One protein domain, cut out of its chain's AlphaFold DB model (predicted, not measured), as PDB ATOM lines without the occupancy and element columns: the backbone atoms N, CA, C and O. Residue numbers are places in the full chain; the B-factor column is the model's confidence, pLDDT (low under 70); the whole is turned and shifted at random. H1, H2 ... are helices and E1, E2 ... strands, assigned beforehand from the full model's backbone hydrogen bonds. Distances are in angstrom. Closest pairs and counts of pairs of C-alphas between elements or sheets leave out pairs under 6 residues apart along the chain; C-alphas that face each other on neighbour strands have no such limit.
ATOM      1  N   VAL A   2     168.684 150.125 116.040       41.97
ATOM      2  CA  VAL A   2     168.688 151.024 117.222       41.97
ATOM      3  C   VAL A   2     169.249 150.353 118.498       41.97
ATOM      4  O   VAL A   2     169.859 151.011 119.334       41.97
ATOM      5  N   SER A   3     169.144 149.022 118.617       43.00
ATOM      6  CA  SER A   3     169.591 148.251 119.798       43.00
ATOM      7  C   SER A   3     171.123 148.205 119.991       43.00
ATOM      8  O   SER A   3     171.617 148.255 121.117       43.00
ATOM      9  N   ILE A   4     171.904 148.200 118.903       50.84
ATOM     10  CA  ILE A   4     173.379 148.119 118.965       50.84
ATOM     11  C   ILE A   4     173.998 149.466 119.375       50.84
ATOM     12  O   ILE A   4     175.002 149.496 120.086       50.84
ATOM     13  N   PHE A   5     173.376 150.584 118.983       45.03
ATOM     14  CA  PHE A   5     173.865 151.927 119.307       45.03
ATOM     15  C   PHE A   5     173.621 152.277 120.786       45.03
ATOM     16  O   PHE A   5     174.504 152.818 121.450       45.03
ATOM     17  N   PHE A   6     172.474 151.862 121.340       40.88
ATOM     18  CA  PHE A   6     172.138 152.093 122.750       40.88
ATOM     19  C   PHE A   6     173.046 151.300 123.706       40.88
ATOM     20  O   PHE A   6     173.490 151.828 124.724       40.88
ATOM     21  N   ARG A   7     173.419 150.062 123.341       45.78
ATOM     22  CA  ARG A   7     174.336 149.222 124.136       45.78
ATOM     23  C   ARG A   7     175.761 149.790 124.200       45.78
ATOM     24  O   ARG A   7     176.435 149.628 125.215       45.78
ATOM     25  N   ARG A   8     176.210 150.481 123.144       47.31
ATOM     26  CA  ARG A   8     177.551 151.090 123.063       47.31
ATOM     27  C   ARG A   8     177.661 152.390 123.871       47.31
ATOM     28  O   ARG A   8     178.673 152.594 124.533       47.31
ATOM     29  N   LEU A   9     176.610 153.217 123.885       51.25
ATOM     30  CA  LEU A   9     176.548 154.447 124.692       51.25
ATOM     31  C   LEU A   9     176.363 154.179 126.197       51.25
ATOM     32  O   LEU A   9     176.936 154.893 127.016       51.25
ATOM     33  N   PHE A  10     175.622 153.131 126.577       52.38
ATOM     34  CA  PHE A  10     175.474 152.744 127.988       52.38
ATOM     35  C   PHE A  10     176.730 152.065 128.558       52.38
ATOM     36  O   PHE A  10     177.082 152.292 129.715       52.38
ATOM     37  N   GLY A  11     177.428 151.260 127.748       51.28
ATOM     38  CA  GLY A  11     178.646 150.557 128.165       51.28
ATOM     39  C   GLY A  11     179.814 151.489 128.501       51.28
ATOM     40  O   GLY A  11     180.483 151.272 129.506       51.28
ATOM     41  N   ALA A  12     180.018 152.557 127.722       59.38
ATOM     42  CA  ALA A  12     181.078 153.538 127.978       59.38
ATOM     43  C   ALA A  12     180.848 154.323 129.286       59.38
ATOM     44  O   ALA A  12     181.762 154.480 130.090       59.38
ATOM     45  N   ARG A  13     179.598 154.723 129.563       56.62
ATOM     46  CA  ARG A  13     179.243 155.480 130.775       56.62
ATOM     47  C   ARG A  13     179.432 154.679 132.068       56.62
ATOM     48  O   ARG A  13     179.790 155.245 133.094       56.62
ATOM     49  N   LEU A  14     179.200 153.366 132.033       60.41
ATOM     50  CA  LEU A  14     179.429 152.475 133.179       60.41
ATOM     51  C   LEU A  14     180.926 152.220 133.433       60.41
ATOM     52  O   LEU A  14     181.342 152.053 134.582       60.41
ATOM     53  N   GLN A  15     181.741 152.216 132.375       63.22
ATOM     54  CA  GLN A  15     183.196 152.084 132.477       63.22
ATOM     55  C   GLN A  15     183.847 153.342 133.074       63.22
ATOM     56  O   GLN A  15     184.713 153.211 133.933       63.22
ATOM     57  N   ASP A  16     183.377 154.543 132.724       62.53
ATOM     58  CA  ASP A  16     183.888 155.790 133.317       62.53
ATOM     59  C   ASP A  16     183.599 155.893 134.826       62.53
ATOM     60  O   ASP A  16     184.491 156.209 135.613       62.53
ATOM     61  N   ILE A  17     182.382 155.544 135.265       63.06
ATOM     62  CA  ILE A  17     181.989 155.618 136.688       63.06
ATOM     63  C   ILE A  17     182.778 154.616 137.549       63.06
ATOM     64  O   ILE A  17     183.134 154.904 138.695       63.06
ATOM     65  N   SER A  18     183.056 153.425 137.010       64.38
ATOM     66  CA  SER A  18     183.839 152.402 137.717       64.38
ATOM     67  C   SER A  18     185.316 152.790 137.834       64.38
ATOM     68  O   SER A  18     185.878 152.669 138.922       64.38
ATOM     69  N   GLN A  19     185.909 153.342 136.773       64.56
ATOM     70  CA  GLN A  19     187.274 153.886 136.781       64.56
ATOM     71  C   GLN A  19     187.434 155.038 137.788       64.56
ATOM     72  O   GLN A  19     188.397 155.069 138.558       64.56
ATOM     73  N   GLU A  20     186.474 155.964 137.838       66.38
ATOM     74  CA  GLU A  20     186.518 157.121 138.740       66.38
ATOM     75  C   GLU A  20     186.413 156.712 140.219       66.38
ATOM     76  O   GLU A  20     187.184 157.191 141.055       66.38
ATOM     77  N   ARG A  21     185.547 155.737 140.543       66.00
ATOM     78  CA  ARG A  21     185.494 155.127 141.886       66.00
ATOM     79  C   ARG A  21     186.818 154.481 142.276       66.00
ATOM     80  O   ARG A  21     187.286 154.657 143.397       66.00
ATOM     81  N   GLN A  22     187.422 153.733 141.360       66.94
ATOM     82  CA  GLN A  22     188.655 153.006 141.639       66.94
ATOM     83  C   GLN A  22     189.823 153.966 141.894       66.94
ATOM     84  O   GLN A  22     190.614 153.753 142.813       66.94
ATOM     85  N   LYS A  23     189.880 155.071 141.142       70.75
ATOM     86  CA  LYS A  23     190.865 156.139 141.331       70.75
ATOM     87  C   LYS A  23     190.707 156.829 142.690       70.75
ATOM     88  O   LYS A  23     191.699 157.016 143.388       70.75
ATOM     89  N   MET A  24     189.471 157.132 143.096       69.31
ATOM     90  CA  MET A  24     189.181 157.760 144.390       69.31
ATOM     91  C   MET A  24     189.504 156.849 145.581       69.31
ATOM     92  O   MET A  24     190.073 157.310 146.569       69.31
ATOM     93  N   ASN A  25     189.214 155.550 145.479       76.75
ATOM     94  CA  ASN A  25     189.557 154.592 146.531       76.75
ATOM     95  C   ASN A  25     191.076 154.495 146.729       76.75
ATOM     96  O   ASN A  25     191.563 154.518 147.857       76.75
ATOM     97  N   GLN A  26     191.840 154.436 145.633       78.62
ATOM     98  CA  GLN A  26     193.303 154.410 145.701       78.62
ATOM     99  C   GLN A  26     193.885 155.709 146.262       78.62
ATOM    100  O   GLN A  26     194.878 155.674 146.988       78.62
ATOM    101  N   GLU A  27     193.286 156.854 145.938       75.50
ATOM    102  CA  GLU A  27     193.700 158.145 146.482       75.50
ATOM    103  C   GLU A  27     193.465 158.218 147.996       75.50
ATOM    104  O   GLU A  27     194.382 158.580 148.733       75.50
ATOM    105  N   LEU A  28     192.293 157.783 148.476       77.25
ATOM    106  CA  LEU A  28     191.989 157.712 149.908       77.25
ATOM    107  C   LEU A  28     193.000 156.831 150.646       77.25
ATOM    108  O   LEU A  28     193.576 157.270 151.639       77.25
ATOM    109  N   LEU A  29     193.258 155.621 150.137       82.06
ATOM    110  CA  LEU A  29     194.212 154.696 150.751       82.06
ATOM    111  C   LEU A  29     195.615 155.298 150.838       82.06
ATOM    112  O   LEU A  29     196.243 155.219 151.890       82.06
ATOM    113  N   ARG A  30     196.088 155.955 149.772       81.38
ATOM    114  CA  ARG A  30     197.395 156.629 149.766       81.38
ATOM    115  C   ARG A  30     197.474 157.738 150.807       81.38
ATOM    116  O   ARG A  30     198.487 157.851 151.489       81.38
ATOM    117  N   ILE A  31     196.429 158.554 150.937       78.88
ATOM    118  CA  ILE A  31     196.422 159.646 151.915       78.88
ATOM    119  C   ILE A  31     196.436 159.091 153.344       78.88
ATOM    120  O   ILE A  31     197.227 159.557 154.164       78.88
ATOM    121  N   VAL A  32     195.609 158.079 153.626       80.94
ATOM    122  CA  VAL A  32     195.594 157.397 154.930       80.94
ATOM    123  C   VAL A  32     196.970 156.810 155.239       80.94
ATOM    124  O   VAL A  32     197.472 156.974 156.347       80.94
ATOM    125  N   GLU A  33     197.620 156.180 154.259       83.00
ATOM    126  CA  GLU A  33     198.949 155.603 154.447       83.00
ATOM    127  C   GLU A  33     200.041 156.629 154.708       83.00
ATOM    128  O   GLU A  33     200.912 156.375 155.540       83.00
ATOM    129  N   ASN A  34     200.001 157.763 154.014       82.00
ATOM    130  CA  ASN A  34     200.960 158.836 154.230       82.00
ATOM    131  C   ASN A  34     200.804 159.419 155.638       82.00
ATOM    132  O   ASN A  34     201.788 159.522 156.359       82.00
ATOM    133  N   ILE A  35     199.570 159.700 156.076       79.75
ATOM    134  CA  ILE A  35     199.319 160.222 157.430       79.75
ATOM    135  C   ILE A  35     199.742 159.217 158.497       79.75
ATOM    136  O   ILE A  35     200.428 159.593 159.444       79.75
ATOM    137  N   ALA A  36     199.376 157.943 158.336       81.38
ATOM    138  CA  ALA A  36     199.740 156.899 159.287       81.38
ATOM    139  C   ALA A  36     201.264 156.792 159.465       81.38
ATOM    140  O   ALA A  36     201.745 156.691 160.593       81.38
ATOM    141  N   ARG A  37     202.033 156.869 158.366       82.88
ATOM    142  CA  ARG A  37     203.504 156.841 158.414       82.88
ATOM    143  C   ARG A  37     204.094 158.112 159.009       82.88
ATOM    144  O   ARG A  37     204.902 158.020 159.925       82.88
ATOM    145  N   ASP A  38     203.693 159.275 158.504       78.38
ATOM    146  CA  ASP A  38     204.292 160.559 158.884       78.38
ATOM    147  C   ASP A  38     204.045 160.897 160.355       78.38
ATOM    148  O   ASP A  38     204.854 161.571 160.991       78.38
ATOM    149  N   LYS A  39     202.905 160.455 160.891       70.94
ATOM    150  CA  LYS A  39     202.444 160.815 162.234       70.94
ATOM    151  C   LYS A  39     202.493 159.663 163.228       70.94
ATOM    152  O   LYS A  39     202.120 159.855 164.380       70.94
ATOM    153  N   ASN A  40     202.972 158.490 162.805       76.00
ATOM    154  CA  ASN A  40     203.005 157.274 163.620       76.00
ATOM    155  C   ASN A  40     201.632 156.958 164.253       76.00
ATOM    156  O   ASN A  40     201.539 156.571 165.419       76.00
ATOM    157  N   ILE A  41     200.561 157.173 163.483       80.31
ATOM    158  CA  ILE A  41     199.185 156.874 163.889       80.31
ATOM    159  C   ILE A  41     198.808 155.510 163.333       80.31
ATOM    160  O   ILE A  41     199.126 155.175 162.189       80.31
ATOM    161  N   ASP A  42     198.074 154.740 164.128       85.69
ATOM    162  CA  ASP A  42     197.515 153.484 163.668       85.69
ATOM    163  C   ASP A  42     196.493 153.694 162.534       85.69
ATOM    164  O   ASP A  42     195.580 154.522 162.626       85.69
ATOM    165  N   LYS A  43     196.641 152.918 161.453       86.25
ATOM    166  CA  LYS A  43     195.770 153.017 160.273       86.25
ATOM    167  C   LYS A  43     194.314 152.756 160.651       86.25
ATOM    168  O   LYS A  43     193.431 153.420 160.114       86.25
ATOM    169  N   GLU A  44     194.070 151.822 161.573       87.94
ATOM    170  CA  GLU A  44     192.714 151.443 161.979       87.94
ATOM    171  C   GLU A  44     191.972 152.616 162.619       87.94
ATOM    172  O   GLU A  44     190.833 152.884 162.240       87.94
ATOM    173  N   SER A  45     192.634 153.384 163.493       87.12
ATOM    174  CA  SER A  45     192.037 154.593 164.074       87.12
ATOM    175  C   SER A  45     191.560 155.560 162.992       87.12
ATOM    176  O   SER A  45     190.437 156.047 163.073       87.12
ATOM    177  N   ILE A  46     192.369 155.807 161.953       84.81
ATOM    178  CA  ILE A  46     192.005 156.740 160.876       84.81
ATOM    179  C   ILE A  46     190.761 156.250 160.129       84.81
ATOM    180  O   ILE A  46     189.879 157.048 159.807       84.81
ATOM    181  N   PHE A  47     190.668 154.949 159.851       89.38
ATOM    182  CA  PHE A  47     189.494 154.395 159.187       89.38
ATOM    183  C   PHE A  47     188.229 154.477 160.042       89.38
ATOM    184  O   PHE A  47     187.173 154.803 159.502       89.38
ATOM    185  N   VAL A  48     188.323 154.222 161.349       90.25
ATOM    186  CA  VAL A  48     187.188 154.376 162.274       90.25
ATOM    187  C   VAL A  48     186.690 155.822 162.270       90.25
ATOM    188  O   VAL A  48     185.500 156.060 162.068       90.25
ATOM    189  N   ASP A  49     187.595 156.796 162.369       88.69
ATOM    190  CA  ASP A  49     187.231 158.216 162.331       88.69
ATOM    191  C   ASP A  49     186.592 158.623 160.989       88.69
ATOM    192  O   ASP A  49     185.664 159.435 160.938       88.69
ATOM    193  N   LEU A  50     187.070 158.050 159.879       87.81
ATOM    194  CA  LEU A  50     186.483 158.251 158.552       87.81
ATOM    195  C   LEU A  50     185.060 157.687 158.470       87.81
ATOM    196  O   LEU A  50     184.171 158.368 157.955       87.81
ATOM    197  N   GLU A  51     184.838 156.474 158.978       89.38
ATOM    198  CA  GLU A  51     183.519 155.835 159.042       89.38
ATOM    199  C   GLU A  51     182.537 156.684 159.859       89.38
ATOM    200  O   GLU A  51     181.458 157.021 159.366       89.38
ATOM    201  N   GLU A  52     182.923 157.108 161.062       89.12
ATOM    202  CA  GLU A  52     182.087 157.932 161.945       89.12
ATOM    203  C   GLU A  52     181.732 159.285 161.325       89.12
ATOM    204  O   GLU A  52     180.577 159.731 161.357       89.12
ATOM    205  N   ALA A  53     182.707 159.942 160.699       87.44
ATOM    206  CA  ALA A  53     182.464 161.205 160.026       87.44
ATOM    207  C   ALA A  53     181.536 161.033 158.816       87.44
ATOM    208  O   ALA A  53     180.693 161.898 158.554       87.44
ATOM    209  N   MET A  54     181.657 159.922 158.081       86.19
ATOM    210  CA  MET A  54     180.764 159.619 156.963       86.19
ATOM    211  C   MET A  54     179.353 159.315 157.450       86.19
ATOM    212  O   MET A  54     178.408 159.811 156.844       86.19
ATOM    213  N   VAL A  55     179.194 158.600 158.568       88.50
ATOM    214  CA  VAL A  55     177.893 158.401 159.227       88.50
ATOM    215  C   VAL A  55     177.274 159.745 159.610       88.50
ATOM    216  O   VAL A  55     176.116 160.005 159.286       88.50
ATOM    217  N   SER A  56     178.040 160.638 160.240       86.69
ATOM    218  CA  SER A  56     177.561 161.972 160.628       86.69
ATOM    219  C   SER A  56     177.118 162.805 159.419       86.69
ATOM    220  O   SER A  56     176.065 163.450 159.442       86.69
ATOM    221  N   ALA A  57     177.884 162.760 158.329       84.19
ATOM    222  CA  ALA A  57     177.546 163.461 157.098       84.19
ATOM    223  C   ALA A  57     176.339 162.833 156.375       84.19
ATOM    224  O   ALA A  57     175.480 163.557 155.872       84.19
ATOM    225  N   ALA A  58     176.231 161.504 156.379       84.56
ATOM    226  CA  ALA A  58     175.102 160.764 155.828       84.56
ATOM    227  C   ALA A  58     173.799 161.078 156.575       84.56
ATOM    228  O   ALA A  58     172.801 161.407 155.939       84.56
ATOM    229  N   ARG A  59     173.814 161.073 157.916       83.88
ATOM    230  CA  ARG A  59     172.652 161.434 158.752       83.88
ATOM    231  C   ARG A  59     172.126 162.829 158.425       83.88
ATOM    232  O   ARG A  59     170.926 163.022 158.275       83.88
ATOM    233  N   LYS A  60     173.033 163.794 158.238       83.31
ATOM    234  CA  LYS A  60     172.667 165.155 157.816       83.31
ATOM    235  C   LYS A  60     172.066 165.199 156.412       83.31
ATOM    236  O   LYS A  60     171.206 166.029 156.160       83.31
ATOM    237  N   HIS A  61     172.516 164.334 155.507       82.38
ATOM    238  CA  HIS A  61     172.038 164.315 154.128       82.38
ATOM    239  C   HIS A  61     170.628 163.740 153.985       82.38
ATOM    240  O   HIS A  61     169.817 164.303 153.258       82.38
ATOM    241  N   PHE A  62     170.332 162.646 154.689       78.56
ATOM    242  CA  PHE A  62     169.017 162.005 154.625       78.56
ATOM    243  C   PHE A  62     167.947 162.731 155.448       78.56
ATOM    244  O   PHE A  62     166.772 162.428 155.298       78.56
ATOM    245  N   ASN A  63     168.338 163.716 156.270       75.19
ATOM    246  CA  ASN A  63     167.436 164.577 157.039       75.19
ATOM    247  C   ASN A  63     166.457 163.806 157.957       75.19
ATOM    248  O   ASN A  63     165.432 164.341 158.379       75.19
ATOM    249  N   GLU A  64     166.812 162.562 158.279       74.75
ATOM    250  CA  GLU A  64     166.089 161.631 159.135       74.75
ATOM    251  C   GLU A  64     166.988 161.321 160.348       74.75
ATOM    252  O   GLU A  64     167.967 160.583 160.225       74.75
ATOM    253  N   PRO A  65     166.730 161.926 161.520       63.19
ATOM    254  CA  PRO A  65     167.606 161.796 162.684       63.19
ATOM    255  C   PRO A  65     167.531 160.425 163.379       63.19
ATOM    256  O   PRO A  65     168.417 160.116 164.173       63.19
ATOM    257  N   GLU A  66     166.510 159.612 163.088       65.06
ATOM    258  CA  GLU A  66     166.288 158.300 163.718       65.06
ATOM    259  C   GLU A  66     166.773 157.103 162.887       65.06
ATOM    260  O   GLU A  66     166.753 155.981 163.391       65.06
ATOM    261  N   SER A  67     167.225 157.297 161.642       71.19
ATOM    262  CA  SER A  67     167.696 156.170 160.828       71.19
ATOM    263  C   SER A  67     169.036 155.645 161.349       71.19
ATOM    264  O   SER A  67     169.989 156.411 161.564       71.19
ATOM    265  N   ASP A  68     169.150 154.325 161.482       83.06
ATOM    266  CA  ASP A  68     170.414 153.687 161.843       83.06
ATOM    267  C   ASP A  68     171.310 153.617 160.603       83.06
ATOM    268  O   ASP A  68     171.172 152.738 159.747       83.06
ATOM    269  N   ILE A  69     172.190 154.612 160.468       87.06
ATOM    270  CA  ILE A  69     173.170 154.679 159.384       87.06
ATOM    271  C   ILE A  69     174.513 154.155 159.871       87.06
ATOM    272  O   ILE A  69     175.097 154.696 160.811       87.06
ATOM    273  N   VAL A  70     175.039 153.169 159.149       88.69
ATOM    274  CA  VAL A  70     176.371 152.602 159.361       88.69
ATOM    275  C   VAL A  70     177.154 152.689 158.060       88.69
ATOM    276  O   VAL A  70     176.675 152.270 157.008       88.69
ATOM    277  N   VAL A  71     178.375 153.209 158.125       89.19
ATOM    278  CA  VAL A  71     179.311 153.240 156.995       89.19
ATOM    279  C   VAL A  71     180.506 152.365 157.341       89.19
ATOM    280  O   VAL A  71     181.002 152.422 158.461       89.19
ATOM    281  N   ARG A  72     180.953 151.541 156.392       90.56
ATOM    282  CA  ARG A  72     182.146 150.701 156.512       90.56
ATOM    283  C   ARG A  72     183.069 150.917 155.328       90.56
ATOM    284  O   ARG A  72     182.601 151.055 154.198       90.56
ATOM    285  N   ILE A  73     184.368 150.915 155.592       89.25
ATOM    286  CA  ILE A  73     185.408 151.062 154.576       89.25
ATOM    287  C   ILE A  73     186.258 149.794 154.566       89.25
ATOM    288  O   ILE A  73     186.857 149.419 155.569       89.25
ATOM    289  N   ASP A  74     186.361 149.127 153.426       89.25
ATOM    290  CA  ASP A  74     187.279 148.006 153.278       89.25
ATOM    291  C   ASP A  74     188.737 148.503 153.318       89.25
ATOM    292  O   ASP A  74     189.135 149.378 152.547       89.25
ATOM    293  N   ARG A  75     189.540 147.939 154.226       86.62
ATOM    294  CA  ARG A  75     190.911 148.395 154.518       86.62
ATOM    295  C   ARG A  75     191.896 148.151 153.372       86.62
ATOM    296  O   ARG A  75     192.925 148.814 153.302       86.62
ATOM    297  N   THR A  76     191.591 147.203 152.487       84.38
ATOM    298  CA  THR A  76     192.496 146.771 151.411       84.38
ATOM    299  C   THR A  76     192.140 147.442 150.091       84.38
ATOM    300  O   THR A  76     193.007 147.903 149.354       84.38
ATOM    301  N   SER A  77     190.848 147.496 149.782       82.81
ATOM    302  CA  SER A  77     190.322 148.018 148.522       82.81
ATOM    303  C   SER A  77     189.878 149.478 148.606       82.81
ATOM    304  O   SER A  77     189.673 150.106 147.566       82.81
ATOM    305  N   GLY A  78     189.697 150.021 149.816       81.25
ATOM    306  CA  GLY A  78     189.131 151.352 150.038       81.25
ATOM    307  C   GLY A  78     187.648 151.439 149.674       81.25
ATOM    308  O   GLY A  78     187.111 152.540 149.570       81.25
ATOM    309  N   GLN A  79     186.981 150.304 149.431       84.19
ATOM    310  CA  GLN A  79     185.571 150.283 149.064       84.19
ATOM    311  C   GLN A  79     184.714 150.709 150.250       84.19
ATOM    312  O   GLN A  79     184.764 150.110 151.320       84.19
ATOM    313  N   ILE A  80     183.887 151.725 150.033       85.19
ATOM    314  CA  ILE A  80     182.982 152.244 151.048       85.19
ATOM    315  C   ILE A  80     181.593 151.646 150.809       85.19
ATOM    316  O   ILE A  80     181.044 151.744 149.706       85.19
ATOM    317  N   VAL A  81     181.023 151.038 151.843       87.94
ATOM    318  CA  VAL A  81     179.653 150.518 151.864       87.94
ATOM    319  C   VAL A  81     178.862 151.225 152.956       87.94
ATOM    320  O   VAL A  81     179.380 151.487 154.040       87.94
ATOM    321  N   ALA A  82     177.608 151.553 152.669       88.00
ATOM    322  CA  ALA A  82     176.719 152.203 153.618       88.00
ATOM    323  C   ALA A  82     175.446 151.374 153.788       88.00
ATOM    324  O   ALA A  82     174.920 150.808 152.828       88.00
ATOM    325  N   PHE A  83     174.963 151.313 155.021       89.00
ATOM    326  CA  PHE A  83     173.732 150.650 155.411       89.00
ATOM    327  C   PHE A  83     172.826 151.677 156.076       89.00
ATOM    328  O   PHE A  83     173.288 152.449 156.915       89.00
ATOM    329  N   LYS A  84     171.549 151.673 155.702       87.56
ATOM    330  CA  LYS A  84     170.473 152.413 156.360       87.56
ATOM    331  C   LYS A  84     169.467 151.388 156.867       87.56
ATOM    332  O   LYS A  84     168.985 150.583 156.075       87.56
ATOM    333  N   ASP A  85     169.193 151.373 158.167       86.69
ATOM    334  CA  ASP A  85     168.233 150.456 158.796       86.69
ATOM    335  C   ASP A  85     168.502 148.981 158.432       86.69
ATOM    336  O   ASP A  85     167.597 148.198 158.146       86.69
ATOM    337  N   LYS A  86     169.792 148.604 158.414       85.25
ATOM    338  CA  LYS A  86     170.324 147.282 158.005       85.25
ATOM    339  C   LYS A  86     170.168 146.934 156.518       85.25
ATOM    340  O   LYS A  86     170.572 145.846 156.109       85.25
ATOM    341  N   VAL A  87     169.654 147.842 155.694       87.50
ATOM    342  CA  VAL A  87     169.575 147.689 154.239       87.50
ATOM    343  C   VAL A  87     170.756 148.399 153.591       87.50
ATOM    344  O   VAL A  87     171.038 149.560 153.881       87.50
ATOM    345  N   GLN A  88     171.469 147.704 152.706       87.94
ATOM    346  CA  GLN A  88     172.572 148.306 151.966       87.94
ATOM    347  C   GLN A  88     172.041 149.371 151.000       87.94
ATOM    348  O   GLN A  88     171.155 149.096 150.190       87.94
ATOM    349  N   ILE A  89     172.610 150.572 151.067       86.06
ATOM    350  CA  ILE A  89     172.301 151.677 150.156       86.06
ATOM    351  C   ILE A  89     173.455 151.890 149.175       86.06
ATOM    352  O   ILE A  89     174.621 151.638 149.496       86.06
ATOM    353  N   ASP A  90     173.146 152.357 147.964       80.62
ATOM    354  CA  ASP A  90     174.204 152.722 147.022       80.62
ATOM    355  C   ASP A  90     174.858 154.023 147.479       80.62
ATOM    356  O   ASP A  90     174.203 155.046 147.673       80.62
ATOM    357  N   ILE A  91     176.182 154.008 147.570       74.62
ATOM    358  CA  ILE A  91     176.973 155.186 147.895       74.62
ATOM    359  C   ILE A  91     176.822 156.324 146.872       74.62
ATOM    360  O   ILE A  91     177.107 157.472 147.196       74.62
ATOM    361  N   GLN A  92     176.303 156.065 145.664       73.00
ATOM    362  CA  GLN A  92     175.903 157.145 144.741       73.00
ATOM    363  C   GLN A  92     174.804 158.035 145.320       73.00
ATOM    364  O   GLN A  92     174.778 159.226 145.022       73.00
ATOM    365  N   GLN A  93     173.928 157.485 146.166       73.62
ATOM    366  CA  GLN A  93     172.897 158.264 146.853       73.62
ATOM    367  C   GLN A  93     173.506 159.248 147.856       73.62
ATOM    368  O   GLN A  93     172.910 160.278 148.130       73.62
ATOM    369  N   LEU A  94     174.721 158.975 148.344       72.31
ATOM    370  CA  LEU A  94     175.510 159.898 149.166       72.31
ATOM    371  C   LEU A  94     176.269 160.946 148.327       72.31
ATOM    372  O   LEU A  94     176.888 161.860 148.875       72.31
ATOM    373  N   GLY A  95     176.242 160.842 146.995       75.69
ATOM    374  CA  GLY A  95     176.854 161.800 146.081       75.69
ATOM    375  C   GLY A  95     178.336 162.057 146.381       75.69
ATOM    376  O   GLY A  95     179.163 161.150 146.360       75.69
ATOM    377  N   ARG A  96     178.685 163.325 146.643       74.06
ATOM    378  CA  ARG A  96     180.069 163.786 146.891       74.06
ATOM    379  C   ARG A  96     180.496 163.731 148.362       74.06
ATOM    380  O   ARG A  96     181.636 164.083 148.670       74.06
ATOM    381  N   ILE A  97     179.609 163.303 149.259       77.00
ATOM    382  CA  ILE A  97     179.852 163.301 150.706       77.00
ATOM    383  C   ILE A  97     181.088 162.471 151.088       77.00
ATOM    384  O   ILE A  97     181.928 163.009 151.808       77.00
ATOM    385  N   PRO A  98     181.288 161.231 150.593       72.12
ATOM    386  CA  PRO A  98     182.418 160.407 151.028       72.12
ATOM    387  C   PRO A  98     183.775 161.069 150.754       72.12
ATOM    388  O   PRO A  98     184.633 161.117 151.629       72.12
ATOM    389  N   ALA A  99     183.947 161.668 149.571       74.88
ATOM    390  CA  ALA A  99     185.185 162.345 149.191       74.88
ATOM    391  C   ALA A  99     185.468 163.584 150.056       74.88
ATOM    392  O   ALA A  99     186.589 163.794 150.525       74.88
ATOM    393  N   GLN A 100     184.442 164.413 150.280       79.75
ATOM    394  CA  GLN A 100     184.562 165.633 151.079       79.75
ATOM    395  C   GLN A 100     184.841 165.317 152.545       79.75
ATOM    396  O   GLN A 100     185.741 165.909 153.143       79.75
ATOM    397  N   THR A 101     184.108 164.357 153.105       81.25
ATOM    398  CA  THR A 101     184.301 163.904 154.477       81.25
ATOM    399  C   THR A 101     185.683 163.301 154.661       81.25
ATOM    400  O   THR A 101     186.359 163.658 155.622       81.25
ATOM    401  N   ALA A 102     186.143 162.461 153.727       73.75
ATOM    402  CA  ALA A 102     187.465 161.861 153.826       73.75
ATOM    403  C   ALA A 102     188.556 162.928 153.923       73.75
ATOM    404  O   ALA A 102     189.323 162.952 154.886       73.75
ATOM    405  N   LYS A 103     188.552 163.884 152.988       80.31
ATOM    406  CA  LYS A 103     189.478 165.020 153.005       80.31
ATOM    407  C   LYS A 103     189.395 165.815 154.310       80.31
ATOM    408  O   LYS A 103     190.425 166.216 154.848       80.31
ATOM    409  N   GLN A 104     188.187 166.045 154.822       83.50
ATOM    410  CA  GLN A 104     187.987 166.805 156.050       83.50
ATOM    411  C   GLN A 104     188.575 166.086 157.269       83.50
ATOM    412  O   GLN A 104     189.327 166.707 158.013       83.50
ATOM    413  N   VAL A 105     188.278 164.800 157.468       84.25
ATOM    414  CA  VAL A 105     188.784 164.004 158.606       84.25
ATOM    415  C   VAL A 105     190.304 163.937 158.593       84.25
ATOM    416  O   VAL A 105     190.947 164.176 159.612       84.25
ATOM    417  N   ILE A 106     190.871 163.696 157.414       80.12
ATOM    418  CA  ILE A 106     192.312 163.706 157.153       80.12
ATOM    419  C   ILE A 106     192.941 165.028 157.625       80.12
ATOM    420  O   ILE A 106     193.904 165.021 158.390       80.12
ATOM    421  N   ILE A 107     192.371 166.172 157.229       83.12
ATOM    422  CA  ILE A 107     192.863 167.497 157.645       83.12
ATOM    423  C   ILE A 107     192.704 167.707 159.157       83.12
ATOM    424  O   ILE A 107     193.568 168.318 159.783       83.12
ATOM    425  N   GLN A 108     191.609 167.227 159.755       85.12
ATOM    426  CA  GLN A 108     191.390 167.352 161.198       85.12
ATOM    427  C   GLN A 108     192.427 166.564 161.998       85.12
ATOM    428  O   GLN A 108     192.968 167.107 162.958       85.12
ATOM    429  N   LYS A 109     192.749 165.333 161.581       82.25
ATOM    430  CA  LYS A 109     193.796 164.525 162.217       82.25
ATOM    431  C   LYS A 109     195.156 165.195 162.129       82.25
ATOM    432  O   LYS A 109     195.774 165.422 163.161       82.25
ATOM    433  N   LEU A 110     195.532 165.645 160.931       80.38
ATOM    434  CA  LEU A 110     196.786 166.367 160.720       80.38
ATOM    435  C   LEU A 110     196.934 167.557 161.685       80.38
ATOM    436  O   LEU A 110     197.961 167.704 162.343       80.38
ATOM    437  N   ARG A 111     195.876 168.365 161.824       84.00
ATOM    438  CA  ARG A 111     195.860 169.526 162.727       84.00
ATOM    439  C   ARG A 111     195.850 169.153 164.208       84.00
ATOM    440  O   ARG A 111     196.386 169.900 165.024       84.00
ATOM    441  N   ALA A 112     195.179 168.066 164.584       83.19
ATOM    442  CA  ALA A 112     195.120 167.609 165.971       83.19
ATOM    443  C   ALA A 112     196.500 167.148 166.459       83.19
ATOM    444  O   ALA A 112     196.901 167.476 167.579       83.19
ATOM    445  N   ASP A 113     197.251 166.468 165.598       80.81
ATOM    446  CA  ASP A 113     198.604 166.019 165.916       80.81
ATOM    447  C   ASP A 113     199.584 167.186 165.964       80.81
ATOM    448  O   ASP A 113     200.369 167.288 166.905       80.81
ATOM    449  N   GLU A 114     199.507 168.109 164.996       82.50
ATOM    450  CA  GLU A 114     200.293 169.349 165.018       82.50
ATOM    451  C   GLU A 114     200.078 170.096 166.334       82.50
ATOM    452  O   GLU A 114     201.039 170.436 167.021       82.50
ATOM    453  N   ARG A 115     198.817 170.260 166.747       87.06
ATOM    454  CA  ARG A 115     198.475 170.888 168.025       87.06
ATOM    455  C   ARG A 115     199.070 170.145 169.215       87.06
ATOM    456  O   ARG A 115     199.531 170.791 170.149       87.06
ATOM    457  N   SER A 116     199.052 168.817 169.193       86.25
ATOM    458  CA  SER A 116     199.585 167.993 170.283       86.25
ATOM    459  C   SER A 116     201.107 168.117 170.388       86.25
ATOM    460  O   SER A 116     201.632 168.272 171.489       86.25
ATOM    461  N   SER A 117     201.810 168.128 169.252       85.69
ATOM    462  CA  SER A 117     203.262 168.333 169.200       85.69
ATOM    463  C   SER A 117     203.654 169.736 169.663       85.69
ATOM    464  O   SER A 117     204.550 169.877 170.489       85.69
ATOM    465  N   ILE A 118     202.953 170.765 169.175       87.62
ATOM    466  CA  ILE A 118     203.148 172.157 169.600       87.62
ATOM    467  C   ILE A 118     202.899 172.268 171.108       87.62
ATOM    468  O   ILE A 118     203.715 172.821 171.837       87.62
ATOM    469  N   PHE A 119     201.808 171.692 171.615       89.25
ATOM    470  CA  PHE A 119     201.513 171.718 173.046       89.25
ATOM    471  C   PHE A 119     202.635 171.087 173.877       89.25
ATOM    472  O   PHE A 119     203.060 171.685 174.862       89.25
ATOM    473  N   ALA A 120     203.136 169.914 173.481       88.88
ATOM    474  CA  ALA A 120     204.218 169.238 174.191       88.88
ATOM    475  C   ALA A 120     205.507 170.079 174.234       88.88
ATOM    476  O   ALA A 120     206.148 170.149 175.282       88.88
ATOM    477  N   GLU A 121     205.851 170.755 173.133       87.50
ATOM    478  CA  GLU A 121     207.001 171.664 173.067       87.50
ATOM    479  C   GLU A 121     206.821 172.874 173.998       87.50
ATOM    480  O   GLU A 121     207.655 173.139 174.867       87.50
ATOM    481  N   PHE A 122     205.713 173.607 173.857       89.81
ATOM    482  CA  PHE A 122     205.494 174.848 174.606       89.81
ATOM    483  C   PHE A 122     205.190 174.607 176.090       89.81
ATOM    484  O   PHE A 122     205.504 175.460 176.920       89.81
ATOM    485  N   ALA A 123     204.639 173.447 176.456       91.75
ATOM    486  CA  ALA A 123     204.424 173.078 177.853       91.75
ATOM    487  C   ALA A 123     205.744 172.993 178.638       91.75
ATOM    488  O   ALA A 123     205.780 173.380 179.807       91.75
ATOM    489  N   GLN A 124     206.827 172.532 178.001       91.00
ATOM    490  CA  GLN A 124     208.153 172.454 178.625       91.00
ATOM    491  C   GLN A 124     208.834 173.822 178.747       91.00
ATOM    492  O   GLN A 124     209.629 174.028 179.656       91.00
ATOM    493  N   ARG A 125     208.480 174.773 177.876       90.12
ATOM    494  CA  ARG A 125     209.086 176.114 177.788       90.12
ATOM    495  C   ARG A 125     208.348 177.174 178.611       90.12
ATOM    496  O   ARG A 125     208.515 178.376 178.406       90.12
ATOM    497  N   LYS A 126     207.487 176.756 179.544       90.56
ATOM    498  CA  LYS A 126     206.704 177.683 180.365       90.56
ATOM    499  C   LYS A 126     207.629 178.557 181.221       90.56
ATOM    500  O   LYS A 126     208.332 178.055 182.092       90.56
TER     501      LYS A 126
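AT A GLANCE: This is residues 2 to 126 of the 172 residues of the protein "S1 motif domain-containing protein" of Planctomycetes bacterium RBG_16_55_9 (UniProt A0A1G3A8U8). Two long helices, H1 and H4, run side by side the same way but overlap only in part, and their free ends, residues 2 to 20 and 115 to 126, stick out at opposite ends. H2 crosses H4 near the start of H4, at residues 97 to 106, and meets H1 with its first residues, 43 to 46, near the end of H1, while a small antiparallel sheet, E1 E2 E3, packs on H2. The printed part has 125 residues, ordered H1 H2 E1 E2 E3 H3 H4, and is mostly helix. It is loose, with a radius of gyration of the C-alphas of 18.8 A, and spans 78 by 34 by 19 A.

IN THESE COORDINATES: H1, residues 2 to 39, begins at C-alpha 2 (168.688, 151.024, 117.222) and is 57.1 A long. H2 is residues 43 to 62, 28.8 A. E1 is residues 69 to 73, E2 80 to 84, E3 87 to 89, and H3 91 to 94. H4, residues 97 to 124, is 40.8 A long and ends at C-alpha 124 (208.153, 172.454, 178.625).

HOW THE PARTS SIT: H1 touches H4 with residues 24 to 39 alone, at a shallow tilt of 8 degrees, the closest C-alphas being Leu 28 and Ala 102, 7.3 A. H2 touches H4 at a steep tilt of 51 degrees, opposite ways, the closest C-alphas being Leu 50 and Ala 102, 6.0 A. H2 is on one face of the sheet, two layers, at a height over the sheet of 5.6 A. E1 E2 E3 form a meander, each strand the antiparallel neighbour of the one before; N 70 and O 83 are 2.9 A apart, N 84 and O 87 2.8 A. H3 only grazes the sheet. Every O i to N i+4 pair is within hydrogen-bond range in H2, 33 of 34 in H1 and 23 of 24 in H4; H3 is too short for one.

THE WHOLE: The C-alphas of Val 2 and Lys 126, the two farthest apart, are 78.4 A apart. The printed part has no cut and no long link. pLDDT is under 70 at residues 2 to 22, 24, and 65 to 66.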